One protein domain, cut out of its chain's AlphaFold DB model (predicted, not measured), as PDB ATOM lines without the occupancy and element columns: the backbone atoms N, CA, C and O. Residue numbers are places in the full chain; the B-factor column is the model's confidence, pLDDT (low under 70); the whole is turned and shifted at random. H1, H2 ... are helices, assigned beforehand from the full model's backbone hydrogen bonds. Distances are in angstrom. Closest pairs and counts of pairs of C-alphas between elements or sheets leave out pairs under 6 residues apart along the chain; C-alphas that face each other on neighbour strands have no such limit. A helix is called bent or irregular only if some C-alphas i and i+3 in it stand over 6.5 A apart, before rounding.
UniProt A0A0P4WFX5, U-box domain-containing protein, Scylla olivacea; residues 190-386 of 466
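What this domain is: This is residues 190 to 386 of the 466 residues of the protein "U-box domain-containing protein" of Scylla olivacea (UniProt A0A0P4WFX5). Four long helices, H4, H5, H7 and H8, lie side by side as an up-and-down bundle, with H1 and H2 packed on the H4 and H5 side and H9 and H10 packed on H7 at the opposite side. The shorter H3 and H6 lie side by side at one end of the bundle. The printed part has 197 residues with ten named helices, H1 to H10 in order, and no named strand; its class is all helix. It is compact, with a radius of gyration of the C-alphas of 16.5 A, and spans 50 by 45 by 26 A.

Where its parts are: The longest helix by residues, H4, is residues 237 to 261, 35.6 A from C-alpha 237 at (9.477, 28.750, 11.482) to C-alpha 261 at (-1.349, -1.058, -4.701). H5 is residues 267 to 285, 26.4 A; H7 is 297 to 314, 25.5 A; H8 is 321 to 344, 35.3 A. H8 is irregular: C-alphas 322 and 325 are 7.5 A apart. Before H4 come H1, residues 191 to 194, H2, 203 to 215, and H3, 218 to 231, 20.3 A. H6 is residues 290 to 295, H9 is 349 to 357, and H10 is 359 to 371, ending at C-alpha 371 at (-20.110, 1.280, -3.901).

How they stand to each other: H4, H5, H7 and H8 form an up-and-down bundle, each running against the one before it. H4 and H5 are a helical hairpin at a shallow tilt of 19 degrees; their closest C-alphas, Val 256 and Ser 270, are 5.9 A apart. H7, the hub, touches six helices. It touches H4 the same way at 18 degrees, a shallow tilt, with C-alphas of Gly 250 and Thr 306 closest at 4.8 A. H7 and H8 are a helical hairpin, and H7 touches H8 with residues 311 to 314 alone; the closest C-alphas, Cys 311 and Met 334, are 7.4 A apart. H5 touches H8 at Val 268 and Ala 323, closest C-alphas 4.7 A apart. H4 and H8 are apart. H1 touches H4, closest C-alphas Ala 191 and Thr 252 at 5.1 A. H2 touches H5, closest C-alphas Arg 207 and Ile 280 at 5.6 A. H3 touches H6, closest C-alphas Cys 227 and Leu 293 at 4.9 A. H7 touches H9, closest C-alphas Cys 300 and Ile 350 at 5.3 A, and H10, closest C-alphas Cys 312 and Ile 365 at 5.9 A. Every O i to N i+4 pair is within hydrogen-bond range in H2, H3, H4, H5, H7, H9 and H10; H6 has 1 of 2, H8 18 of 20, and H1 is too short for one.

The domain as a whole: The C-alphas farthest apart, Arg 232 and Pro 321, are 51.2 A apart. The printed part has no cut, and no link is long. Residues 372 to 386 hold no named element. Mean pLDDT of the printed part is 88.2; residues 344 to 348, 376 to 377 and 384 to 386 are under 70.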
ATOM      1  N   LYS A 190      10.211  13.399   6.154       91.44
ATOM      2  CA  LYS A 190       9.731  12.987   4.828       91.44
ATOM      3  C   LYS A 190       8.752  11.829   4.968       91.44
ATOM      4  O   LYS A 190       8.843  11.054   5.918       91.44
ATOM      5  N   ALA A 191       7.903  11.606   3.961       90.00
ATOM      6  CA  ALA A 191       6.937  10.496   3.964       90.00
ATOM      7  C   ALA A 191       7.611   9.123   4.188       90.00
ATOM      8  O   ALA A 191       7.060   8.238   4.836       90.00
ATOM      9  N   ARG A 192       8.859   8.961   3.722       88.81
ATOM     10  CA  ARG A 192       9.679   7.754   3.944       88.81
ATOM     11  C   ARG A 192      10.111   7.526   5.401       88.81
ATOM     12  O   ARG A 192      10.508   6.415   5.718       88.81
ATOM     13  N   HIS A 193      10.120   8.565   6.239       89.56
ATOM     14  CA  HIS A 193      10.404   8.455   7.676       89.56
ATOM     15  C   HIS A 193       9.129   8.046   8.437       89.56
ATOM     16  O   HIS A 193       9.183   7.314   9.420       89.56
ATOM     17  N   LEU A 194       7.961   8.477   7.950       92.12
ATOM     18  CA  LEU A 194       6.662   8.177   8.552       92.12
ATOM     19  C   LEU A 194       6.196   6.738   8.298       92.12
ATOM     20  O   LEU A 194       5.553   6.142   9.163       92.12
ATOM     21  N   LEU A 195       6.539   6.170   7.142       91.25
ATOM     22  CA  LEU A 195       6.059   4.860   6.701       91.25
ATOM     23  C   LEU A 195       7.098   3.746   6.870       91.25
ATOM     24  O   LEU A 195       8.299   3.993   6.743       91.25
ATOM     25  N   PRO A 196       6.653   2.501   7.127       82.44
ATOM     26  CA  PRO A 196       7.557   1.368   7.225       82.44
ATOM     27  C   PRO A 196       8.183   1.042   5.861       82.44
ATOM     28  O   PRO A 196       7.510   1.053   4.833       82.44
ATOM     29  N   ARG A 197       9.484   0.729   5.856       77.12
ATOM     30  CA  ARG A 197      10.168   0.156   4.677       77.12
ATOM     31  C   ARG A 197      11.252  -0.836   5.078       77.12
ATOM     32  O   ARG A 197      11.141  -2.022   4.824       77.12
ATOM     33  N   ARG A 198      12.304  -0.345   5.739       73.56
ATOM     34  CA  ARG A 198      13.370  -1.165   6.359       73.56
ATOM     35  C   ARG A 198      13.422  -1.015   7.880       73.56
ATOM     36  O   ARG A 198      14.224  -1.655   8.545       73.56
ATOM     37  N   ARG A 199      12.613  -0.098   8.407       77.12
ATOM     38  CA  ARG A 199      12.512   0.292   9.812       77.12
ATOM     39  C   ARG A 199      11.044   0.561  10.117       77.12
ATOM     40  O   ARG A 199      10.258   0.774   9.188       77.12
ATOM     41  N   VAL A 200      10.688   0.551  11.396       83.50
ATOM     42  CA  VAL A 200       9.353   0.947  11.858       83.50
ATOM     43  C   VAL A 200       9.137   2.427  11.529       83.50
ATOM     44  O   VAL A 200      10.038   3.236  11.723       83.50
ATOM     45  N   GLY A 201       7.964   2.794  11.015       88.50
ATOM     46  CA  GLY A 201       7.643   4.188  10.689       88.50
ATOM     47  C   GLY A 201       7.493   5.092  11.923       88.50
ATOM     48  O   GLY A 201       7.283   4.606  13.037       88.50
ATOM     49  N   MET A 202       7.593   6.407  11.716       90.50
ATOM     50  CA  MET A 202       7.432   7.446  12.747       90.50
ATOM     51  C   MET A 202       5.998   7.949  12.936       90.50
ATOM     52  O   MET A 202       5.751   8.744  13.834       90.50
ATOM     53  N   LEU A 203       5.048   7.494  12.119       91.94
ATOM     54  CA  LEU A 203       3.697   8.054  12.113       91.94
ATOM     55  C   LEU A 203       2.948   7.881  13.449       91.94
ATOM     56  O   LEU A 203       2.404   8.843  13.978       91.94
ATOM     57  N   SER A 204       2.982   6.680  14.031       89.25
ATOM     58  CA  SER A 204       2.343   6.404  15.327       89.25
ATOM     59  C   SER A 204       3.022   7.152  16.493       89.25
ATOM     60  O   SER A 204       2.298   7.778  17.269       89.25
ATOM     61  N   PRO A 205       4.371   7.192  16.598       90.88
ATOM     62  CA  PRO A 205       5.056   8.073  17.545       90.88
ATOM     63  C   PRO A 205       4.691   9.552  17.389       90.88
ATOM     64  O   PRO A 205       4.373  10.201  18.377       90.88
ATOM     65  N   LEU A 206       4.679  10.077  16.157       93.56
ATOM     66  CA  LEU A 206       4.314  11.469  15.883       93.56
ATOM     67  C   LEU A 206       2.887  11.775  16.353       93.56
ATOM     68  O   LEU A 206       2.677  12.770  17.042       93.56
ATOM     69  N   ARG A 207       1.926  10.898  16.033       93.44
ATOM     70  CA  ARG A 207       0.545  11.008  16.519       93.44
ATOM     71  C   ARG A 207       0.502  11.056  18.043       93.44
ATOM     72  O   ARG A 207      -0.120  11.954  18.591       93.44
ATOM     73  N   SER A 208       1.179  10.127  18.718       90.88
ATOM     74  CA  SER A 208       1.176  10.057  20.183       90.88
ATOM     75  C   SER A 208       1.738  11.329  20.819       90.88
ATOM     76  O   SER A 208       1.111  11.885  21.715       90.88
ATOM     77  N   VAL A 209       2.860  11.845  20.307       92.38
ATOM     78  CA  VAL A 209       3.453  13.101  20.788       92.38
ATOM     79  C   VAL A 209       2.488  14.274  20.598       92.38
ATOM     80  O   VAL A 209       2.263  15.034  21.536       92.38
ATOM     81  N   LEU A 210       1.865  14.401  19.422       94.19
ATOM     82  CA  LEU A 210       0.892  15.466  19.154       94.19
ATOM     83  C   LEU A 210      -0.351  15.361  20.049       94.19
ATOM     84  O   LEU A 210      -0.828  16.381  20.538       94.19
ATOM     85  N   GLN A 211      -0.851  14.146  20.302       93.00
ATOM     86  CA  GLN A 211      -1.976  13.909  21.215       93.00
ATOM     87  C   GLN A 211      -1.634  14.346  22.642       93.00
ATOM     88  O   GLN A 211      -2.425  15.044  23.271       93.00
ATOM     89  N   GLN A 212      -0.446  13.992  23.140       92.31
ATOM     90  CA  GLN A 212      -0.000  14.395  24.474       92.31
ATOM     91  C   GLN A 212       0.216  15.913  24.577       92.31
ATOM     92  O   GLN A 212      -0.211  16.528  25.548       92.31
ATOM     93  N   MET A 213       0.817  16.539  23.559       93.75
ATOM     94  CA  MET A 213       0.995  17.998  23.501       93.75
ATOM     95  C   MET A 213      -0.334  18.751  23.421       93.75
ATOM     96  O   MET A 213      -0.450  19.850  23.960       93.75
ATOM     97  N   HIS A 214      -1.330  18.179  22.743       93.19
ATOM     98  CA  HIS A 214      -2.684  18.720  22.729       93.19
ATOM     99  C   HIS A 214      -3.339  18.603  24.108       93.19
ATOM    100  O   HIS A 214      -3.822  19.605  24.625       93.19
ATOM    101  N   ALA A 215      -3.281  17.424  24.735       92.75
ATOM    102  CA  ALA A 215      -3.821  17.198  26.075       92.75
ATOM    103  C   ALA A 215      -3.172  18.100  27.143       92.75
ATOM    104  O   ALA A 215      -3.844  18.531  28.073       92.75
ATOM    105  N   ALA A 216      -1.886  18.431  26.988       93.12
ATOM    106  CA  ALA A 216      -1.171  19.371  27.853       93.12
ATOM    107  C   ALA A 216      -1.426  20.858  27.520       93.12
ATOM    108  O   ALA A 216      -0.856  21.734  28.162       93.12
ATOM    109  N   GLY A 217      -2.217  21.173  26.487       92.69
ATOM    110  CA  GLY A 217      -2.505  22.547  26.051       92.69
ATOM    111  C   GLY A 217      -1.380  23.245  25.270       92.69
ATOM    112  O   GLY A 217      -1.601  24.324  24.718       92.69
ATOM    113  N   LEU A 218      -0.198  22.630  25.143       93.06
ATOM    114  CA  LEU A 218       0.963  23.201  24.447       93.06
ATOM    115  C   LEU A 218       0.692  23.434  22.959       93.06
ATOM    116  O   LEU A 218       1.020  24.493  22.422       93.06
ATOM    117  N   LEU A 219       0.061  22.456  22.298       91.44
ATOM    118  CA  LEU A 219      -0.297  22.585  20.885       91.44
ATOM    119  C   LEU A 219      -1.286  23.740  20.683       91.44
ATOM    120  O   LEU A 219      -1.110  24.539  19.771       91.44
ATOM    121  N   GLY A 220      -2.270  23.873  21.575       90.31
ATOM    122  CA  GLY A 220      -3.250  24.957  21.523       90.31
ATOM    123  C   GLY A 220      -2.624  26.339  21.691       90.31
ATOM    124  O   GLY A 220      -2.885  27.245  20.899       90.31
ATOM    125  N   HIS A 221      -1.740  26.491  22.678       90.75
ATOM    126  CA  HIS A 221      -1.019  27.741  22.904       90.75
ATOM    127  C   HIS A 221      -0.172  28.149  21.686       90.75
ATOM    128  O   HIS A 221      -0.206  29.303  21.251       90.75
ATOM    129  N   LEU A 222       0.538  27.187  21.086       90.56
ATOM    130  CA  LEU A 222       1.332  27.402  19.875       90.56
ATOM    131  C   LEU A 222       0.467  27.883  18.696       90.56
ATOM    132  O   LEU A 222       0.861  28.794  17.962       90.56
ATOM    133  N   MET A 223      -0.719  27.298  18.531       88.81
ATOM    134  CA  MET A 223      -1.639  27.604  17.430       88.81
ATOM    135  C   MET A 223      -2.270  28.988  17.588       88.81
ATOM    136  O   MET A 223      -2.306  29.749  16.624       88.81
ATOM    137  N   LEU A 224      -2.672  29.373  18.803       88.69
ATOM    138  CA  LEU A 224      -3.168  30.725  19.094       88.69
ATOM    139  C   LEU A 224      -2.122  31.799  18.787       88.69
ATOM    140  O   LEU A 224      -2.420  32.804  18.136       88.69
ATOM    141  N   ARG A 225      -0.873  31.570  19.210       89.44
ATOM    142  CA  ARG A 225       0.237  32.483  18.916       89.44
ATOM    143  C   ARG A 225       0.458  32.619  17.407       89.44
ATOM    144  O   ARG A 225       0.564  33.734  16.901       89.44
ATOM    145  N   SER A 226       0.455  31.491  16.699       88.75
ATOM    146  CA  SER A 226       0.618  31.446  15.243       88.75
ATOM    147  C   SER A 226      -0.523  32.159  14.506       88.75
ATOM    148  O   SER A 226      -0.289  32.842  13.510       88.75
ATOM    149  N   CYS A 227      -1.758  32.071  15.020       87.56
ATOM    150  CA  CYS A 227      -2.928  32.761  14.466       87.56
ATOM    151  C   CYS A 227      -2.729  34.278  14.451       87.56
ATOM    152  O   CYS A 227      -2.936  34.928  13.427       87.56
ATOM    153  N   SER A 228      -2.248  34.843  15.562       86.94
ATOM    154  CA  SER A 228      -1.963  36.279  15.665       86.94
ATOM    155  C   SER A 228      -0.908  36.743  14.651       86.94
ATOM    156  O   SER A 228      -1.073  37.792  14.019       86.94
ATOM    157  N   TYR A 229       0.148  35.951  14.434       87.81
ATOM    158  CA  TYR A 229       1.186  36.273  13.451       87.81
ATOM    159  C   TYR A 229       0.680  36.180  12.010       87.81
ATOM    160  O   TYR A 229       0.858  37.127  11.239       87.81
ATOM    161  N   MET A 230      -0.023  35.105  11.652       86.25
ATOM    162  CA  MET A 230      -0.530  34.933  10.286       86.25
ATOM    163  C   MET A 230      -1.629  35.928   9.926       86.25
ATOM    164  O   MET A 230      -1.667  36.389   8.784       86.25
ATOM    165  N   LYS A 231      -2.434  36.378  10.900       85.69
ATOM    166  CA  LYS A 231      -3.355  37.511  10.712       85.69
ATOM    167  C   LYS A 231      -2.641  38.762  10.197       85.69
ATOM    168  O   LYS A 231      -3.169  39.464   9.337       85.69
ATOM    169  N   ARG A 232      -1.401  38.982  10.637       87.62
ATOM    170  CA  ARG A 232      -0.526  40.087  10.214       87.62
ATOM    171  C   ARG A 232       0.381  39.736   9.025       87.62
ATOM    172  O   ARG A 232       1.300  40.493   8.735       87.62
ATOM    173  N   LEU A 233       0.156  38.598   8.357       85.19
ATOM    174  CA  LEU A 233       1.009  38.057   7.286       85.19
ATOM    175  C   LEU A 233       2.481  37.857   7.702       85.19
ATOM    176  O   LEU A 233       3.381  37.828   6.855       85.19
ATOM    177  N   VAL A 234       2.720  37.673   9.003       85.19
ATOM    178  CA  VAL A 234       4.019  37.295   9.561       85.19
ATOM    179  C   VAL A 234       4.076  35.775   9.625       85.19
ATOM    180  O   VAL A 234       3.239  35.136  10.256       85.19
ATOM    181  N   VAL A 235       5.068  35.196   8.950       85.56
ATOM    182  CA  VAL A 235       5.255  33.747   8.867       85.56
ATOM    183  C   VAL A 235       6.636  33.406   9.411       85.56
ATOM    184  O   VAL A 235       7.652  33.771   8.810       85.56
ATOM    185  N   GLY A 236       6.676  32.701  10.538       85.19
ATOM    186  CA  GLY A 236       7.885  32.209  11.184       85.19
ATOM    187  C   GLY A 236       8.159  30.735  10.884       85.19
ATOM    188  O   GLY A 236       7.585  30.120   9.980       85.19
ATOM    189  N   HIS A 237       9.107  30.160  11.622       84.94
ATOM    190  CA  HIS A 237       9.477  28.750  11.482       84.94
ATOM    191  C   HIS A 237       8.323  27.813  11.872       84.94
ATOM    192  O   HIS A 237       8.098  26.784  11.230       84.94
ATOM    193  N   VAL A 238       7.582  28.169  12.921       88.75
ATOM    194  CA  VAL A 238       6.481  27.368  13.466       88.75
ATOM    195  C   VAL A 238       5.354  27.241  12.442       88.75
ATOM    196  O   VAL A 238       4.967  26.130  12.100       88.75
ATOM    197  N   GLU A 239       4.897  28.353  11.869       88.56
ATOM    198  CA  GLU A 239       3.823  28.396  10.870       88.56
ATOM    199  C   GLU A 239       4.156  27.547   9.637       88.56
ATOM    200  O   GLU A 239       3.331  26.752   9.172       88.56
ATOM    201  N   ARG A 240       5.402  27.644   9.152       89.25
ATOM    202  CA  ARG A 240       5.902  26.813   8.045       89.25
ATOM    203  C   ARG A 240       5.927  25.339   8.410       89.25
ATOM    204  O   ARG A 240       5.501  24.509   7.615       89.25
ATOM    205  N   SER A 241       6.388  25.015   9.611       90.50
ATOM    206  CA  SER A 241       6.489  23.640  10.104       90.50
ATOM    207  C   SER A 241       5.123  22.975  10.231       90.50
ATOM    208  O   SER A 241       4.944  21.848   9.777       90.50
ATOM    209  N   MET A 242       4.137  23.685  10.777       90.12
ATOM    210  CA  MET A 242       2.760  23.199  10.889       90.12
ATOM    211  C   MET A 242       2.136  22.975   9.509       90.12
ATOM    212  O   MET A 242       1.601  21.901   9.232       90.12
ATOM    213  N   THR A 243       2.280  23.951   8.608       91.19
ATOM    214  CA  THR A 243       1.799  23.849   7.220       91.19
ATOM    215  C   THR A 243       2.463  22.684   6.490       91.19
ATOM    216  O   THR A 243       1.798  21.893   5.820       91.19
ATOM    217  N   TYR A 244       3.775  22.523   6.669       92.94
ATOM    218  CA  TYR A 244       4.536  21.414   6.111       92.94
ATOM    219  C   TYR A 244       4.033  20.063   6.624       92.94
ATOM    220  O   TYR A 244       3.829  19.156   5.821       92.94
ATOM    221  N   LEU A 245       3.795  19.921   7.934       94.00
ATOM    222  CA  LEU A 245       3.274  18.682   8.521       94.00
ATOM    223  C   LEU A 245       1.899  18.314   7.957       94.00
ATOM    224  O   LEU A 245       1.681  17.145   7.638       94.00
ATOM    225  N   LEU A 246       1.005  19.288   7.763       93.75
ATOM    226  CA  LEU A 246      -0.292  19.061   7.117       93.75
ATOM    227  C   LEU A 246      -0.123  18.544   5.688       93.75
ATOM    228  O   LEU A 246      -0.597  17.458   5.357       93.75
ATOM    229  N   VAL A 247       0.633  19.256   4.851       94.12
ATOM    230  CA  VAL A 247       0.887  18.827   3.464       94.12
ATOM    231  C   VAL A 247       1.551  17.445   3.430       94.12
ATOM    232  O   VAL A 247       1.217  16.588   2.600       94.12
ATOM    233  N   LEU A 248       2.475  17.193   4.359       95.56
ATOM    234  CA  LEU A 248       3.150  15.915   4.516       95.56
ATOM    235  C   LEU A 248       2.167  14.787   4.844       95.56
ATOM    236  O   LEU A 248       2.340  13.695   4.301       95.56
ATOM    237  N   MET A 249       1.141  15.017   5.666       97.44
ATOM    238  CA  MET A 249       0.102  14.024   5.956       97.44
ATOM    239  C   MET A 249      -0.638  13.594   4.684       97.44
ATOM    240  O   MET A 249      -0.689  12.400   4.382       97.44
ATOM    241  N   GLY A 250      -1.086  14.545   3.858       95.62
ATOM    242  CA  GLY A 250      -1.750  14.235   2.584       95.62
ATOM    243  C   GLY A 250      -0.834  13.512   1.585       95.62
ATOM    244  O   GLY A 250      -1.251  12.588   0.881       95.62
ATOM    245  N   ASN A 251       0.449  13.879   1.541       95.62
ATOM    246  CA  ASN A 251       1.449  13.181   0.724       95.62
ATOM    247  C   ASN A 251       1.745  11.767   1.246       95.62
ATOM    248  O   ASN A 251       1.962  10.837   0.463       95.62
ATOM    249  N   THR A 252       1.726  11.591   2.565       97.00
ATOM    250  CA  THR A 252       1.914  10.295   3.215       97.00
ATOM    251  C   THR A 252       0.721   9.383   2.944       97.00
ATOM    252  O   THR A 252       0.943   8.225   2.605       97.00
ATOM    253  N   ALA A 253      -0.512   9.900   2.949       97.75
ATOM    254  CA  ALA A 253      -1.714   9.144   2.587       97.75
ATOM    255  C   ALA A 253      -1.638   8.599   1.151       97.75
ATOM    256  O   ALA A 253      -1.812   7.400   0.923       97.75
ATOM    257  N   ARG A 254      -1.239   9.441   0.184       97.00
ATOM    258  CA  ARG A 254      -0.982   8.993  -1.199       97.00
ATOM    259  C   ARG A 254       0.087   7.909  -1.266       97.00
ATOM    260  O   ARG A 254      -0.029   6.966  -2.047       97.00
ATOM    261  N   ARG A 255       1.147   8.040  -0.462       96.25
ATOM    262  CA  ARG A 255       2.225   7.050  -0.417       96.25
ATOM    263  C   ARG A 255       1.763   5.728   0.198       96.25
ATOM    264  O   ARG A 255       2.189   4.691  -0.300       96.25
ATOM    265  N   VAL A 256       0.895   5.753   1.212       96.81
ATOM    266  CA  VAL A 256       0.253   4.556   1.781       96.81
ATOM    267  C   VAL A 256      -0.541   3.824   0.705       96.81
ATOM    268  O   VAL A 256      -0.279   2.648   0.464       96.81
ATOM    269  N   LEU A 257      -1.426   4.526  -0.008       96.19
ATOM    270  CA  LEU A 257      -2.214   3.935  -1.091       96.19
ATOM    271  C   LEU A 257      -1.324   3.353  -2.201       96.19
ATOM    272  O   LEU A 257      -1.566   2.250  -2.685       96.19
ATOM    273  N   TRP A 258      -0.264   4.068  -2.587       95.62
ATOM    274  CA  TRP A 258       0.698   3.577  -3.577       95.62
ATOM    275  C   TRP A 258       1.392   2.284  -3.123       95.62
ATOM    276  O   TRP A 258       1.493   1.349  -3.911       95.62
ATOM    277  N   LEU A 259       1.837   2.211  -1.862       94.44
ATOM    278  CA  LEU A 259       2.450   1.002  -1.296       94.44
ATOM    279  C   LEU A 259       1.447  -0.155  -1.235       94.44
ATOM    280  O   LEU A 259       1.807  -1.281  -1.568       94.44
ATOM    281  N   CYS A 260       0.191   0.130  -0.879       94.88
ATOM    282  CA  CYS A 260      -0.887  -0.856  -0.875       94.88
ATOM    283  C   CYS A 260      -1.097  -1.462  -2.266       94.88
ATOM    284  O   CYS A 260      -1.110  -2.679  -2.421       94.88
ATOM    285  N   ARG A 261      -1.182  -0.619  -3.304       94.88
ATOM    286  CA  ARG A 261      -1.349  -1.058  -4.701       94.88
ATOM    287  C   ARG A 261      -0.158  -1.845  -5.241       94.88
ATOM    288  O   ARG A 261      -0.320  -2.635  -6.162       94.88
ATOM    289  N   LYS A 262       1.040  -1.613  -4.700       94.44
ATOM    290  CA  LYS A 262       2.256  -2.353  -5.061       94.44
ATOM    291  C   LYS A 262       2.437  -3.654  -4.275       94.44
ATOM    292  O   LYS A 262       3.354  -4.399  -4.592       94.44
ATOM    293  N   GLY A 263       1.590  -3.929  -3.282       91.38
ATOM    294  CA  GLY A 263       1.731  -5.092  -2.401       91.38
ATOM    295  C   GLY A 263       2.807  -4.937  -1.318       91.38
ATOM    296  O   GLY A 263       3.009  -5.853  -0.529       91.38
ATOM    297  N   ASP A 264       3.459  -3.772  -1.225       91.62
ATOM    298  CA  ASP A 264       4.465  -3.470  -0.194       91.62
ATOM    299  C   ASP A 264       3.830  -3.247   1.193       91.62
ATOM    300  O   ASP A 264       4.510  -3.293   2.222       91.62
ATOM    301  N   LEU A 265       2.524  -2.963   1.232       92.19
ATOM    302  CA  LEU A 265       1.742  -2.794   2.451       92.19
ATOM    303  C   LEU A 265       0.412  -3.538   2.305       92.19
ATOM    304  O   LEU A 265      -0.253  -3.422   1.280       92.19
ATOM    305  N   THR A 266       0.001  -4.293   3.323       93.25
ATOM    306  CA  THR A 266      -1.303  -4.970   3.283       93.25
ATOM    307  C   THR A 266      -2.447  -3.956   3.423       93.25
ATOM    308  O   THR A 266      -2.238  -2.891   4.019       93.25
ATOM    309  N   PRO A 267      -3.670  -4.265   2.950       94.06
ATOM    310  CA  PRO A 267      -4.829  -3.391   3.146       94.06
ATOM    311  C   PRO A 267      -5.071  -3.048   4.622       94.06
ATOM    312  O   PRO A 267      -5.185  -1.877   4.962       94.06
ATOM    313  N   VAL A 268      -4.992  -4.035   5.524       93.19
ATOM    314  CA  VAL A 268      -5.126  -3.829   6.982       93.19
ATOM    315  C   VAL A 268      -4.109  -2.815   7.508       93.19
ATOM    316  O   VAL A 268      -4.467  -1.847   8.175       93.19
ATOM    317  N   ARG A 269      -2.825  -2.987   7.163       92.00
ATOM    318  CA  ARG A 269      -1.771  -2.048   7.571       92.00
ATOM    319  C   ARG A 269      -1.949  -0.674   6.936       92.00
ATOM    320  O   ARG A 269      -1.553   0.318   7.536       92.00
ATOM    321  N   SER A 270      -2.515  -0.605   5.739       95.38
ATOM    322  CA  SER A 270      -2.800   0.658   5.060       95.38
ATOM    323  C   SER A 270      -3.900   1.430   5.780       95.38
ATOM    324  O   SER A 270      -3.713   2.618   6.037       95.38
ATOM    325  N   VAL A 271      -4.973   0.749   6.200       95.19
ATOM    326  CA  VAL A 271      -6.027   1.336   7.041       95.19
ATOM    327  C   VAL A 271      -5.441   1.852   8.354       95.19
ATOM    328  O   VAL A 271      -5.621   3.024   8.655       95.19
ATOM    329  N   GLU A 272      -4.637   1.057   9.073       92.44
ATOM    330  CA  GLU A 272      -3.972   1.515  10.311       92.44
ATOM    331  C   GLU A 272      -3.161   2.810  10.102       92.44
ATOM    332  O   GLU A 272      -3.179   3.711  10.940       92.44
ATOM    333  N   LYS A 273      -2.424   2.916   8.986       94.81
ATOM    334  CA  LYS A 273      -1.627   4.113   8.678       94.81
ATOM    335  C   LYS A 273      -2.499   5.305   8.300       94.81
ATOM    336  O   LYS A 273      -2.143   6.428   8.637       94.81
ATOM    337  N   LEU A 274      -3.614   5.090   7.610       96.94
ATOM    338  CA  LEU A 274      -4.545   6.165   7.274       96.94
ATOM    339  C   LEU A 274      -5.326   6.643   8.503       96.94
ATOM    340  O   LEU A 274      -5.523   7.846   8.629       96.94
ATOM    341  N   THR A 275      -5.656   5.756   9.445       95.44
ATOM    342  CA  THR A 275      -6.177   6.133  10.768       95.44
ATOM    343  C   THR A 275      -5.191   7.037  11.502       95.44
ATOM    344  O   THR A 275      -5.565   8.120  11.937       95.44
ATOM    345  N   ASP A 276      -3.908   6.652  11.579       94.88
ATOM    346  CA  ASP A 276      -2.887   7.496  12.211       94.88
ATOM    347  C   ASP A 276      -2.812   8.898  11.548       94.88
ATOM    348  O   ASP A 276      -2.659   9.902  12.243       94.88
ATOM    349  N   ILE A 277      -2.926   8.978  10.212       97.38
ATOM    350  CA  ILE A 277      -2.926  10.249   9.461       97.38
ATOM    351  C   ILE A 277      -4.168  11.085   9.781       97.38
ATOM    352  O   ILE A 277      -4.031  12.276  10.054       97.38
ATOM    353  N   MET A 278      -5.361  10.487   9.752       95.88
ATOM    354  CA  MET A 278      -6.619  11.185  10.039       95.88
ATOM    355  C   MET A 278      -6.647  11.743  11.457       95.88
ATOM    356  O   MET A 278      -7.044  12.886  11.652       95.88
ATOM    357  N   GLU A 279      -6.152  10.984  12.433       94.75
ATOM    358  CA  GLU A 279      -6.020  11.442  13.817       94.75
ATOM    359  C   GLU A 279      -5.077  12.646  13.937       94.75
ATOM    360  O   GLU A 279      -5.397  13.623  14.613       94.75
ATOM    361  N   ILE A 280      -3.936  12.627  13.237       95.69
ATOM    362  CA  ILE A 280      -3.030  13.783  13.194       95.69
ATOM    363  C   ILE A 280      -3.734  14.996  12.575       95.69
ATOM    364  O   ILE A 280      -3.657  16.091  13.132       95.69
ATOM    365  N   LEU A 281      -4.439  14.817  11.452       95.25
ATOM    366  CA  LEU A 281      -5.198  15.902  10.826       95.25
ATOM    367  C   LEU A 281      -6.249  16.463  11.785       95.25
ATOM    368  O   LEU A 281      -6.306  17.678  11.950       95.25
ATOM    369  N   ARG A 282      -7.005  15.600  12.473       93.25
ATOM    370  CA  ARG A 282      -8.011  15.994  13.466       93.25
ATOM    371  C   ARG A 282      -7.412  16.858  14.570       93.25
ATOM    372  O   ARG A 282      -7.970  17.910  14.870       93.25
ATOM    373  N   LEU A 283      -6.258  16.469  15.117       92.75
ATOM    374  CA  LEU A 283      -5.559  17.249  16.143       92.75
ATOM    375  C   LEU A 283      -5.188  18.647  15.651       92.75
ATOM    376  O   LEU A 283      -5.336  19.607  16.400       92.75
ATOM    377  N   PHE A 284      -4.736  18.785  14.404       90.69
ATOM    378  CA  PHE A 284      -4.416  20.099  13.852       90.69
ATOM    379  C   PHE A 284      -5.666  20.930  13.562       90.69
ATOM    380  O   PHE A 284      -5.712  22.081  13.965       90.69
ATOM    381  N   VAL A 285      -6.667  20.381  12.874       89.75
ATOM    382  CA  VAL A 285      -7.700  21.205  12.214       89.75
ATOM    383  C   VAL A 285      -9.079  21.154  12.862       89.75
ATOM    384  O   VAL A 285      -9.917  21.976  12.520       89.75
ATOM    385  N   ALA A 286      -9.335  20.211  13.773       87.12
ATOM    386  CA  ALA A 286     -10.652  19.984  14.379       87.12
ATOM    387  C   ALA A 286     -10.584  19.878  15.911       87.12
ATOM    388  O   ALA A 286     -11.321  19.113  16.532       87.12
ATOM    389  N   THR A 287      -9.682  20.646  16.528       84.62
ATOM    390  CA  THR A 287      -9.621  20.833  17.983       84.62
ATOM    391  C   THR A 287      -9.536  22.320  18.324       84.62
ATOM    392  O   THR A 287      -8.936  23.103  17.585       84.62
ATOM    393  N   GLN A 288     -10.140  22.740  19.439       79.88
ATOM    394  CA  GLN A 288      -9.905  24.084  19.971       79.88
ATOM    395  C   GLN A 288      -8.548  24.140  20.685       79.88
ATOM    396  O   GLN A 288      -8.157  23.162  21.326       79.88
ATOM    397  N   PRO A 289      -7.821  25.268  20.609       79.25
ATOM    398  CA  PRO A 289      -8.112  26.495  19.853       79.25
ATOM    399  C   PRO A 289      -7.650  26.453  18.381       79.25
ATOM    400  O   PRO A 289      -7.803  27.431  17.654       79.25
ATOM    401  N   ASN A 290      -7.075  25.337  17.930       82.19
ATOM    402  CA  ASN A 290      -6.389  25.225  16.641       82.19
ATOM    403  C   ASN A 290      -7.277  25.581  15.443       82.19
ATOM    404  O   ASN A 290      -6.785  26.150  14.476       82.19
ATOM    405  N   MET A 291      -8.582  25.312  15.513       79.38
ATOM    406  CA  MET A 291      -9.545  25.671  14.461       79.38
ATOM    407  C   MET A 291      -9.517  27.158  14.081       79.38
ATOM    408  O   MET A 291      -9.648  27.469  12.900       79.38
ATOM    409  N   GLU A 292      -9.289  28.070  15.035       80.56
ATOM    410  CA  GLU A 292      -9.235  29.514  14.751       80.56
ATOM    411  C   GLU A 292      -8.071  29.876  13.818       80.56
ATOM    412  O   GLU A 292      -8.114  30.886  13.118       80.56
ATOM    413  N   LEU A 293      -7.025  29.046  13.785       82.81
ATOM    414  CA  LEU A 293      -5.904  29.186  12.863       82.81
ATOM    415  C   LEU A 293      -6.319  28.932  11.411       82.81
ATOM    416  O   LEU A 293      -5.841  29.599  10.496       82.81
ATOM    417  N   PHE A 294      -7.202  27.956  11.209       83.62
ATOM    418  CA  PHE A 294      -7.656  27.514   9.893       83.62
ATOM    419  C   PHE A 294      -8.860  28.308   9.378       83.62
ATOM    420  O   PHE A 294      -9.367  28.025   8.295       83.62
ATOM    421  N   GLU A 295      -9.288  29.339  10.110       80.44
ATOM    422  CA  GLU A 295     -10.103  30.416   9.545       80.44
ATOM    423  C   GLU A 295      -9.292  31.309   8.598       80.44
ATOM    424  O   GLU A 295      -9.879  31.968   7.741       80.44
ATOM    425  N   GLU A 296      -7.956  31.338   8.712       81.75
ATOM    426  CA  GLU A 296      -7.129  32.071   7.755       81.75
ATOM    427  C   GLU A 296      -7.168  31.360   6.388       81.75
ATOM    428  O   GLU A 296      -6.752  30.197   6.300       81.75
ATOM    429  N   PRO A 297      -7.609  32.038   5.305       75.88
ATOM    430  CA  PRO A 297      -7.895  31.394   4.022       75.88
ATOM    431  C   PRO A 297      -6.757  30.523   3.466       75.88
ATOM    432  O   PRO A 297      -7.009  29.432   2.965       75.88
ATOM    433  N   GLY A 298      -5.490  30.933   3.619       80.06
ATOM    434  CA  GLY A 298      -4.343  30.152   3.121       80.06
ATOM    435  C   GLY A 298      -4.216  28.793   3.798       80.06
ATOM    436  O   GLY A 298      -4.061  27.762   3.145       80.06
ATOM    437  N   LEU A 299      -4.338  28.763   5.122       85.50
ATOM    438  CA  LEU A 299      -4.288  27.505   5.858       85.50
ATOM    439  C   LEU A 299      -5.552  26.679   5.677       85.50
ATOM    440  O   LEU A 299      -5.459  25.454   5.619       85.50
ATOM    441  N   CYS A 300      -6.701  27.338   5.530       88.62
ATOM    442  CA  CYS A 300      -7.950  26.699   5.148       88.62
ATOM    443  C   CYS A 300      -7.784  25.889   3.851       88.62
ATOM    444  O   CYS A 300      -8.060  24.690   3.837       88.62
ATOM    445  N   GLN A 301      -7.223  26.500   2.800       87.62
ATOM    446  CA  GLN A 301      -6.966  25.849   1.508       87.62
ATOM    447  C   GLN A 301      -6.030  24.643   1.631       87.62
ATOM    448  O   GLN A 301      -6.298  23.572   1.075       87.62
ATOM    449  N   VAL A 302      -4.943  24.781   2.399       90.50
ATOM    450  CA  VAL A 302      -4.002  23.677   2.657       90.50
ATOM    451  C   VAL A 302      -4.687  22.534   3.400       90.50
ATOM    452  O   VAL A 302      -4.507  21.369   3.028       90.50
ATOM    453  N   ALA A 303      -5.472  22.849   4.431       92.69
ATOM    454  CA  ALA A 303      -6.214  21.868   5.209       92.69
ATOM    455  C   ALA A 303      -7.246  21.145   4.337       92.69
ATOM    456  O   ALA A 303      -7.190  19.920   4.245       92.69
ATOM    457  N   ALA A 304      -8.108  21.874   3.624       92.69
ATOM    458  CA  ALA A 304      -9.126  21.317   2.736       92.69
ATOM    459  C   ALA A 304      -8.514  20.399   1.666       92.69
ATOM    460  O   ALA A 304      -8.909  19.239   1.540       92.69
ATOM    461  N   THR A 305      -7.456  20.855   0.984       93.06
ATOM    462  CA  THR A 305      -6.738  20.044  -0.016       93.06
ATOM    463  C   THR A 305      -6.178  18.759   0.594       93.06
ATOM    464  O   THR A 305      -6.238  17.683  -0.012       93.06
ATOM    465  N   THR A 306      -5.605  18.855   1.794       95.75
ATOM    466  CA  THR A 306      -5.014  17.718   2.506       95.75
ATOM    467  C   THR A 306      -6.080  16.721   2.956       95.75
ATOM    468  O   THR A 306      -5.887  15.512   2.794       95.75
ATOM    469  N   ILE A 307      -7.208  17.212   3.473       95.75
ATOM    470  CA  ILE A 307      -8.353  16.412   3.917       95.75
ATOM    471  C   ILE A 307      -8.964  15.683   2.724       95.75
ATOM    472  O   ILE A 307      -9.010  14.454   2.744       95.75
ATOM    473  N   ALA A 308      -9.331  16.402   1.657       95.12
ATOM    474  CA  ALA A 308      -9.900  15.817   0.444       95.12
ATOM    475  C   ALA A 308      -8.993  14.711  -0.114       95.12
ATOM    476  O   ALA A 308      -9.425  13.580  -0.332       95.12
ATOM    477  N   ARG A 309      -7.690  14.996  -0.241       95.88
ATOM    478  CA  ARG A 309      -6.692  14.022  -0.707       95.88
ATOM    479  C   ARG A 309      -6.614  12.786   0.186       95.88
ATOM    480  O   ARG A 309      -6.507  11.676  -0.335       95.88
ATOM    481  N   THR A 310      -6.622  12.966   1.503       97.25
ATOM    482  CA  THR A 310      -6.552  11.856   2.463       97.25
ATOM    483  C   THR A 310      -7.810  10.996   2.383       97.25
ATOM    484  O   THR A 310      -7.693   9.780   2.253       97.25
ATOM    485  N   CYS A 311      -8.991  11.615   2.336       95.81
ATOM    486  CA  CYS A 311     -10.275  10.927   2.209       95.81
ATOM    487  C   CYS A 311     -10.371  10.133   0.898       95.81
ATOM    488  O   CYS A 311     -10.716   8.953   0.920       95.81
ATOM    489  N   CYS A 312      -9.945  10.711  -0.235       96.19
ATOM    490  CA  CYS A 312      -9.845   9.972  -1.497       96.19
ATOM    491  C   CYS A 312      -8.924   8.747  -1.388       96.19
ATOM    492  O   CYS A 312      -9.177   7.735  -2.034       96.19
ATOM    493  N   CYS A 313      -7.847   8.819  -0.596       97.00
ATOM    494  CA  CYS A 313      -6.964   7.672  -0.394       97.00
ATOM    495  C   CYS A 313      -7.622   6.573   0.451       97.00
ATOM    496  O   CYS A 313      -7.394   5.400   0.166       97.00
ATOM    497  N   ILE A 314      -8.430   6.941   1.453       95.56
ATOM    498  CA  ILE A 314      -9.156   6.007   2.329       95.56
ATOM    499  C   ILE A 314     -10.127   5.153   1.521       95.56
ATOM    500  O   ILE A 314     -10.027   3.929   1.547       95.56
ATOM    501  N   VAL A 315     -10.998   5.789   0.739       93.94
ATOM    502  CA  VAL A 315     -12.032   5.089  -0.046       93.94
ATOM    503  C   VAL A 315     -11.476   4.297  -1.238       93.94
ATOM    504  O   VAL A 315     -12.213   3.601  -1.927       93.94
ATOM    505  N   GLN A 316     -10.172   4.412  -1.515       94.44
ATOM    506  CA  GLN A 316      -9.475   3.672  -2.571       94.44
ATOM    507  C   GLN A 316      -8.673   2.472  -2.045       94.44
ATOM    508  O   GLN A 316      -8.008   1.797  -2.842       94.44
ATOM    509  N   ILE A 317      -8.676   2.215  -0.732       93.94
ATOM    510  CA  ILE A 317      -8.084   0.993  -0.181       93.94
ATOM    511  C   ILE A 317      -8.924  -0.212  -0.627       93.94
ATOM    512  O   ILE A 317     -10.146  -0.150  -0.521       93.94
ATOM    513  N   PRO A 318      -8.301  -1.304  -1.116       88.62
ATOM    514  CA  PRO A 318      -9.033  -2.502  -1.512       88.62
ATOM    515  C   PRO A 318      -9.874  -3.054  -0.360       88.62
ATOM    516  O   PRO A 318      -9.334  -3.334   0.716       88.62
ATOM    517  N   ASP A 319     -11.169  -3.240  -0.607       83.44
ATOM    518  CA  ASP A 319     -12.073  -3.876   0.342       83.44
ATOM    519  C   ASP A 319     -11.877  -5.393   0.305       83.44
ATOM    520  O   ASP A 319     -12.326  -6.097  -0.596       83.44
ATOM    521  N   VAL A 320     -11.101  -5.886   1.266       87.19
ATOM    522  CA  VAL A 320     -10.830  -7.311   1.460       87.19
ATOM    523  C   VAL A 320     -11.351  -7.718   2.835       87.19
ATOM    524  O   VAL A 320     -11.186  -6.928   3.767       87.19
ATOM    525  N   PRO A 321     -11.856  -8.953   3.036       85.94
ATOM    526  CA  PRO A 321     -12.523  -9.357   4.284       85.94
ATOM    527  C   PRO A 321     -11.726  -9.063   5.564       85.94
ATOM    528  O   PRO A 321     -12.274  -8.736   6.610       85.94
ATOM    529  N   GLN A 322     -10.398  -9.146   5.473       85.31
ATOM    530  CA  GLN A 322      -9.470  -8.901   6.580       85.31
ATOM    531  C   GLN A 322      -9.387  -7.419   6.990       85.31
ATOM    532  O   GLN A 322      -8.984  -7.120   8.110       85.31
ATOM    533  N   ALA A 323      -9.713  -6.494   6.081       86.31
ATOM    534  CA  ALA A 323      -9.627  -5.048   6.266       86.31
ATOM    535  C   ALA A 323     -10.997  -4.356   6.306       86.31
ATOM    536  O   ALA A 323     -11.063  -3.248   6.835       86.31
ATOM    537  N   SER A 324     -12.072  -4.987   5.819       87.81
ATOM    538  CA  SER A 324     -13.408  -4.384   5.691       87.81
ATOM    539  C   SER A 324     -13.912  -3.758   6.994       87.81
ATOM    540  O   SER A 324     -14.325  -2.602   7.009       87.81
ATOM    541  N   GLN A 325     -13.799  -4.463   8.129       88.88
ATOM    542  CA  GLN A 325     -14.235  -3.928   9.427       88.88
ATOM    543  C   GLN A 325     -13.422  -2.694   9.855       88.88
ATOM    544  O   GLN A 325     -13.976  -1.729  10.388       88.88
ATOM    545  N   ALA A 326     -12.107  -2.715   9.625       89.56
ATOM    546  CA  ALA A 326     -11.227  -1.598   9.951       89.56
ATOM    547  C   ALA A 326     -11.482  -0.403   9.020       89.56
ATOM    548  O   ALA A 326     -11.515   0.735   9.484       89.56
ATOM    549  N   LEU A 327     -11.715  -0.656   7.729       91.50
ATOM    550  CA  LEU A 327     -12.060   0.361   6.741       91.50
ATOM    551  C   LEU A 327     -13.405   1.015   7.075       91.50
ATOM    552  O   LEU A 327     -13.486   2.238   7.127       91.50
ATOM    553  N   ALA A 328     -14.426   0.226   7.417       89.88
ATOM    554  CA  ALA A 328     -15.725   0.730   7.860       89.88
ATOM    555  C   ALA A 328     -15.626   1.567   9.147       89.88
ATOM    556  O   ALA A 328     -16.364   2.536   9.333       89.88
ATOM    557  N   LYS A 329     -14.719   1.210  10.067       91.31
ATOM    558  CA  LYS A 329     -14.431   2.035  11.247       91.31
ATOM    559  C   LYS A 329     -13.780   3.364  10.848       91.31
ATOM    560  O   LYS A 329     -14.231   4.404  11.309       91.31
ATOM    561  N   LEU A 330     -12.783   3.337   9.964       93.38
ATOM    562  CA  LEU A 330     -12.097   4.542   9.493       93.38
ATOM    563  C   LEU A 330     -13.027   5.481   8.706       93.38
ATOM    564  O   LEU A 330     -12.944   6.695   8.863       93.38
ATOM    565  N   VAL A 331     -13.951   4.949   7.905       91.81
ATOM    566  CA  VAL A 331     -14.964   5.761   7.209       91.81
ATOM    567  C   VAL A 331     -15.912   6.437   8.205       91.81
ATOM    568  O   VAL A 331     -16.205   7.617   8.051       91.81
ATOM    569  N   ARG A 332     -16.304   5.759   9.292       90.25
ATOM    570  CA  ARG A 332     -17.063   6.393  10.387       90.25
ATOM    571  C   ARG A 332     -16.259   7.456  11.140       90.25
ATOM    572  O   ARG A 332     -16.812   8.475  11.541       90.25
ATOM    573  N   GLU A 333     -14.958   7.250  11.331       91.00
ATOM    574  CA  GLU A 333     -14.070   8.267  11.916       91.00
ATOM    575  C   GLU A 333     -13.944   9.495  11.001       91.00
ATOM    576  O   GLU A 333     -13.964  10.626  11.486       91.00
ATOM    577  N   MET A 334     -13.877   9.282   9.683       92.62
ATOM    578  CA  MET A 334     -13.924  10.343   8.677       92.62
ATOM    579  C   MET A 334     -15.250  11.118   8.737       92.62
ATOM    580  O   MET A 334     -15.235  12.345   8.700       92.62
ATOM    581  N   ASP A 335     -16.375  10.425   8.918       89.31
ATOM    582  CA  ASP A 335     -17.698  11.040   9.080       89.31
ATOM    583  C   ASP A 335     -17.783  11.907  10.351       89.31
ATOM    584  O   ASP A 335     -18.148  13.082  10.303       89.31
ATOM    585  N   SER A 336     -17.317  11.377  11.490       90.19
ATOM    586  CA  SER A 336     -17.193  12.126  12.752       90.19
ATOM    587  C   SER A 336     -16.298  13.362  12.617       90.19
ATOM    588  O   SER A 336     -16.530  14.392  13.260       90.19
ATOM    589  N   PHE A 337     -15.252  13.267  11.799       91.12
ATOM    590  CA  PHE A 337     -14.353  14.377  11.537       91.12
ATOM    591  C   PHE A 337     -15.040  15.482  10.724       91.12
ATOM    592  O   PHE A 337     -14.973  16.638  11.143       91.12
ATOM    593  N   PHE A 338     -15.778  15.148   9.658       90.12
ATOM    594  CA  PHE A 338     -16.593  16.131   8.931       90.12
ATOM    595  C   PHE A 338     -17.672  16.760   9.814       90.12
ATOM    596  O   PHE A 338     -17.800  17.980   9.823       90.12
ATOM    597  N   LEU A 339     -18.366  15.970  10.640       87.75
ATOM    598  CA  LEU A 339     -19.329  16.503  11.607       87.75
ATOM    599  C   LEU A 339     -18.684  17.529  12.550       87.75
ATOM    600  O   LEU A 339     -19.265  18.573  12.829       87.75
ATOM    601  N   THR A 340     -17.458  17.263  13.012       87.25
ATOM    602  CA  THR A 340     -16.722  18.211  13.863       87.25
ATOM    603  C   THR A 340     -16.427  19.514  13.114       87.25
ATOM    604  O   THR A 340     -16.594  20.594  13.678       87.25
ATOM    605  N   LEU A 341     -16.032  19.428  11.839       86.88
ATOM    606  CA  LEU A 341     -15.793  20.600  10.993       86.88
ATOM    607  C   LEU A 341     -17.078  21.390  10.698       86.88
ATOM    608  O   LEU A 341     -17.016  22.609  10.590       86.88
ATOM    609  N   ILE A 342     -18.235  20.727  10.622       82.50
ATOM    610  CA  ILE A 342     -19.541  21.379  10.449       82.50
ATOM    611  C   ILE A 342     -19.952  22.119  11.728       82.50
ATOM    612  O   ILE A 342     -20.255  23.307  11.683       82.50
ATOM    613  N   VAL A 343     -19.954  21.430  12.873       75.94
ATOM    614  CA  VAL A 343     -20.516  21.955  14.132       75.94
ATOM    615  C   VAL A 343     -19.658  23.068  14.734       75.94
ATOM    616  O   VAL A 343     -20.189  24.007  15.321       75.94
ATOM    617  N   PHE A 344     -18.331  22.973  14.619       67.25
ATOM    618  CA  PHE A 344     -17.419  23.819  15.393       67.25
ATOM    619  C   PHE A 344     -16.698  24.905  14.592       67.25
ATOM    620  O   PHE A 344     -15.927  25.675  15.174       67.25
ATOM    621  N   GLN A 345     -16.944  25.030  13.285       61.62
ATOM    622  CA  GLN A 345     -16.416  26.167  12.539       61.62
ATOM    623  C   GLN A 345     -17.279  27.408  12.761       61.62
ATOM    624  O   GLN A 345     -18.330  27.551  12.145       61.62
ATOM    625  N   LYS A 346     -16.766  28.375  13.541       57.97
ATOM    626  CA  LYS A 346     -17.350  29.725  13.691       57.97
ATOM    627  C   LYS A 346     -17.680  30.408  12.345       57.97
ATOM    628  O   LYS A 346     -18.494  31.323  12.335       57.97
ATOM    629  N   LYS A 347     -17.055  29.993  11.228       62.03
ATOM    630  CA  LYS A 347     -17.266  30.546   9.872       62.03
ATOM    631  C   LYS A 347     -17.454  29.521   8.738       62.03
ATOM    632  O   LYS A 347     -17.506  29.926   7.584       62.03
ATOM    633  N   GLY A 348     -17.494  28.216   9.014       63.94
ATOM    634  CA  GLY A 348     -17.634  27.172   7.980       63.94
ATOM    635  C   GLY A 348     -16.570  27.165   6.862       63.94
ATOM    636  O   GLY A 348     -16.829  26.632   5.786       63.94
ATOM    637  N   THR A 349     -15.389  27.766   7.059       78.75
ATOM    638  CA  THR A 349     -14.431  28.057   5.973       78.75
ATOM    639  C   THR A 349     -13.834  26.819   5.304       78.75
ATOM    640  O   THR A 349     -13.768  26.781   4.081       78.75
ATOM    641  N   ILE A 350     -13.414  25.800   6.069       86.81
ATOM    642  CA  ILE A 350     -12.841  24.559   5.486       86.81
ATOM    643  C   ILE A 350     -13.935  23.778   4.774       86.81
ATOM    644  O   ILE A 350     -13.689  23.229   3.704       86.81
ATOM    645  N   MET A 351     -15.137  23.738   5.353       87.12
ATOM    646  CA  MET A 351     -16.278  23.087   4.718       87.12
ATOM    647  C   MET A 351     -16.632  23.778   3.402       87.12
ATOM    648  O   MET A 351     -16.675  23.105   2.379       87.12
ATOM    649  N   GLY A 352     -16.754  25.107   3.390       85.31
ATOM    650  CA  GLY A 352     -16.962  25.874   2.162       85.31
ATOM    651  C   GLY A 352     -15.860  25.615   1.131       85.31
ATOM    652  O   GLY A 352     -16.144  25.253  -0.005       85.31
ATOM    653  N   GLU A 353     -14.593  25.690   1.534       87.94
ATOM    654  CA  GLU A 353     -13.453  25.401   0.656       87.94
ATOM    655  C   GLU A 353     -13.522  23.983   0.052       87.94
ATOM    656  O   GLU A 353     -13.286  23.797  -1.142       87.94
ATOM    657  N   LEU A 354     -13.894  22.974   0.849       89.25
ATOM    658  CA  LEU A 354     -14.117  21.609   0.368       89.25
ATOM    659  C   LEU A 354     -15.266  21.542  -0.647       89.25
ATOM    660  O   LEU A 354     -15.113  20.911  -1.695       89.25
ATOM    661  N   GLN A 355     -16.390  22.192  -0.352       88.56
ATOM    662  CA  GLN A 355     -17.598  22.174  -1.178       88.56
ATOM    663  C   GLN A 355     -17.400  22.852  -2.532       88.56
ATOM    664  O   GLN A 355     -17.820  22.295  -3.545       88.56
ATOM    665  N   TYR A 356     -16.739  24.012  -2.549       83.44
ATOM    666  CA  TYR A 356     -16.540  24.814  -3.757       83.44
ATOM    667  C   TYR A 356     -15.337  24.342  -4.579       83.44
ATOM    668  O   TYR A 356     -15.442  24.170  -5.788       83.44
ATOM    669  N   HIS A 357     -14.189  24.091  -3.943       85.75
ATOM    670  CA  HIS A 357     -12.934  23.852  -4.666       85.75
ATOM    671  C   HIS A 357     -12.497  22.384  -4.704       85.75
ATOM    672  O   HIS A 357     -11.597  22.017  -5.465       85.75
ATOM    673  N   HIS A 358     -13.140  21.517  -3.920       89.56
ATOM    674  CA  HIS A 358     -12.879  20.077  -3.917       89.56
ATOM    675  C   HIS A 358     -14.122  19.234  -4.239       89.56
ATOM    676  O   HIS A 358     -14.097  18.021  -4.024       89.56
ATOM    677  N   ALA A 359     -15.145  19.832  -4.865       87.38
ATOM    678  CA  ALA A 359     -16.379  19.183  -5.322       87.38
ATOM    679  C   ALA A 359     -16.143  17.818  -5.993       87.38
ATOM    680  O   ALA A 359     -16.671  16.806  -5.546       87.38
ATOM    681  N   ARG A 360     -15.253  17.748  -6.996       89.19
ATOM    682  CA  ARG A 360     -14.925  16.485  -7.693       89.19
ATOM    683  C   ARG A 360     -14.392  15.399  -6.755       89.19
ATOM    684  O   ARG A 360     -14.644  14.217  -6.970       89.19
ATOM    685  N   SER A 361     -13.624  15.793  -5.736       92.25
ATOM    686  CA  SER A 361     -13.108  14.855  -4.734       92.25
ATOM    687  C   SER A 361     -14.236  14.354  -3.838       92.25
ATOM    688  O   SER A 361     -14.289  13.159  -3.571       92.25
ATOM    689  N   LEU A 362     -15.150  15.238  -3.426       91.25
ATOM    690  CA  LEU A 362     -16.325  14.883  -2.627       91.25
ATOM    691  C   LEU A 362     -17.258  13.935  -3.385       91.25
ATOM    692  O   LEU A 362     -17.584  12.879  -2.855       91.25
ATOM    693  N   SER A 363     -17.589  14.228  -4.647       90.44
ATOM    694  CA  SER A 363     -18.413  13.336  -5.477       90.44
ATOM    695  C   SER A 363     -17.757  11.966  -5.674       90.44
ATOM    696  O   SER A 363     -18.425  10.935  -5.629       90.44
ATOM    697  N   PHE A 364     -16.431  11.931  -5.852       92.38
ATOM    698  CA  PHE A 364     -15.686  10.675  -5.924       92.38
ATOM    699  C   PHE A 364     -15.751   9.883  -4.607       92.38
ATOM    700  O   PHE A 364     -15.909   8.662  -4.631       92.38
ATOM    701  N   ILE A 365     -15.613  10.564  -3.465       92.19
ATOM    702  CA  ILE A 365     -15.692   9.950  -2.133       92.19
ATOM    703  C   ILE A 365     -17.090   9.373  -1.898       92.19
ATOM    704  O   ILE A 365     -17.193   8.207  -1.530       92.19
ATOM    705  N   ASP A 366     -18.138  10.151  -2.171       91.25
ATOM    706  CA  ASP A 366     -19.536   9.730  -2.048       91.25
ATOM    707  C   ASP A 366     -19.829   8.480  -2.889       91.25
ATOM    708  O   ASP A 366     -20.293   7.462  -2.372       91.25
ATOM    709  N   GLY A 367     -19.460   8.514  -4.176       90.75
ATOM    710  CA  GLY A 367     -19.632   7.378  -5.079       90.75
ATOM    711  C   GLY A 367     -18.947   6.113  -4.558       90.75
ATOM    712  O   GLY A 367     -19.550   5.042  -4.546       90.75
ATOM    713  N   LYS A 368     -17.717   6.232  -4.041       92.06
ATOM    714  CA  LYS A 368     -16.991   5.081  -3.485       92.06
ATOM    715  C   LYS A 368     -17.583   4.560  -2.181       92.06
ATOM    716  O   LYS A 368     -17.599   3.352  -1.980       92.06
ATOM    717  N   ILE A 369     -18.077   5.427  -1.306       89.25
ATOM    718  CA  ILE A 369     -18.742   5.006  -0.065       89.25
ATOM    719  C   ILE A 369     -20.014   4.209  -0.383       89.25
ATOM    720  O   ILE A 369     -20.222   3.147   0.205       89.25
ATOM    721  N   LYS A 370     -20.800   4.667  -1.368       89.31
ATOM    722  CA  LYS A 370     -21.991   3.963  -1.869       89.31
ATOM    723  C   LYS A 370     -21.646   2.610  -2.493       89.31
ATOM    724  O   LYS A 370     -22.291   1.619  -2.166       89.31
ATOM    725  N   GLU A 371     -20.609   2.545  -3.333       88.19
ATOM    726  CA  GLU A 371     -20.110   1.280  -3.901       88.19
ATOM    727  C   GLU A 371     -19.700   0.274  -2.814       88.19
ATOM    728  O   GLU A 371     -19.972  -0.918  -2.940       88.19
ATOM    729  N   LEU A 372     -19.075   0.753  -1.735       84.56
ATOM    730  CA  LEU A 372     -18.647  -0.063  -0.595       84.56
ATOM    731  C   LEU A 372     -19.794  -0.420   0.367       84.56
ATOM    732  O   LEU A 372     -19.551  -1.088   1.369       84.56
ATOM    733  N   GLN A 373     -21.023   0.037   0.100       85.44
ATOM    734  CA  GLN A 373     -22.185  -0.124   0.987       85.44
ATOM    735  C   GLN A 373     -21.919   0.376   2.418       85.44
ATOM    736  O   GLN A 373     -22.454  -0.144   3.399       85.44
ATOM    737  N   LEU A 374     -21.068   1.395   2.547       81.25
ATOM    738  CA  LEU A 374     -20.774   2.044   3.816       81.25
ATOM    739  C   LEU A 374     -21.718   3.230   4.001       81.25
ATOM    740  O   LEU A 374     -22.087   3.906   3.046       81.25
ATOM    741  N   ALA A 375     -22.091   3.508   5.245       74.56
ATOM    742  CA  ALA A 375     -22.841   4.714   5.563       74.56
ATOM    743  C   ALA A 375     -21.877   5.888   5.802       74.56
ATOM    744  O   ALA A 375     -20.928   5.756   6.579       74.56
ATOM    745  N   ALA A 376     -22.143   7.027   5.164       68.88
ATOM    746  CA  ALA A 376     -21.563   8.322   5.510       68.88
ATOM    747  C   ALA A 376     -22.686   9.353   5.562       68.88
ATOM    748  O   ALA A 376     -23.408   9.530   4.584       68.88
ATOM    749  N   PHE A 377     -22.854   9.987   6.717       68.88
ATOM    750  CA  PHE A 377     -24.007  10.840   6.998       68.88
ATOM    751  C   PHE A 377     -23.667  12.329   6.926       68.88
ATOM    752  O   PHE A 377     -24.559  13.157   6.785       68.88
ATOM    753  N   CYS A 378     -22.388  12.683   7.037       79.81
ATOM    754  CA  CYS A 378     -21.910  14.052   7.196       79.81
ATOM    755  C   CYS A 378     -20.917  14.471   6.103       79.81
ATOM    756  O   CYS A 378     -20.228  15.482   6.259       79.81
ATOM    757  N   LEU A 379     -20.812  13.717   5.002       80.19
ATOM    758  CA  LEU A 379     -20.016  14.139   3.850       80.19
ATOM    759  C   LEU A 379     -20.642  15.410   3.243       80.19
ATOM    760  O   LEU A 379     -21.834  15.404   2.946       80.19
ATOM    761  N   PRO A 380     -19.875  16.496   3.046       79.81
ATOM    762  CA  PRO A 380     -20.433  17.722   2.496       79.81
ATOM    763  C   PRO A 380     -20.867  17.570   1.041       79.81
ATOM    764  O   PRO A 380     -20.163  16.968   0.227       79.81
ATOM    765  N   GLU A 381     -21.991  18.198   0.708       80.88
ATOM    766  CA  GLU A 381     -22.490  18.279  -0.662       80.88
ATOM    767  C   GLU A 381     -21.621  19.213  -1.505       80.88
ATOM    768  O   GLU A 381     -21.271  20.314  -1.077       80.88
ATOM    769  N   SER A 382     -21.269  18.777  -2.714       76.69
ATOM    770  CA  SER A 382     -20.553  19.610  -3.679       76.69
ATOM    771  C   SER A 382     -21.438  20.749  -4.176       76.69
ATOM    772  O   SER A 382     -22.557  20.494  -4.619       76.69
ATOM    773  N   VAL A 383     -20.910  21.973  -4.200       76.94
ATOM    774  CA  VAL A 383     -21.606  23.137  -4.764       76.94
ATOM    775  C   VAL A 383     -21.016  23.448  -6.140       76.94
ATOM    776  O   VAL A 383     -19.801  23.386  -6.324       76.94
ATOM    777  N   ALA A 384     -21.868  23.747  -7.124       61.66
ATOM    778  CA  ALA A 384     -21.426  24.101  -8.470       61.66
ATOM    779  C   ALA A 384     -20.634  25.426  -8.472       61.66
ATOM    780  O   ALA A 384     -20.976  26.368  -7.754       61.66
ATOM    781  N   GLU A 385     -19.578  25.506  -9.289       59.41
ATOM    782  CA  GLU A 385     -18.819  26.747  -9.488       59.41
ATOM    783  C   GLU A 385     -19.711  27.814 -10.139       59.41
ATOM    784  O   GLU A 385     -20.350  27.562 -11.160       59.41
ATOM    785  N   ARG A 386     -19.742  29.023  -9.562       61.00
ATOM    786  CA  ARG A 386     -20.391  30.184 -10.191       61.00
ATOM    787  C   ARG A 386     -19.534  30.641 -11.373       61.00
ATOM    788  O   ARG A 386     -18.380  31.012 -11.169       61.00
TER     789      ARG A 386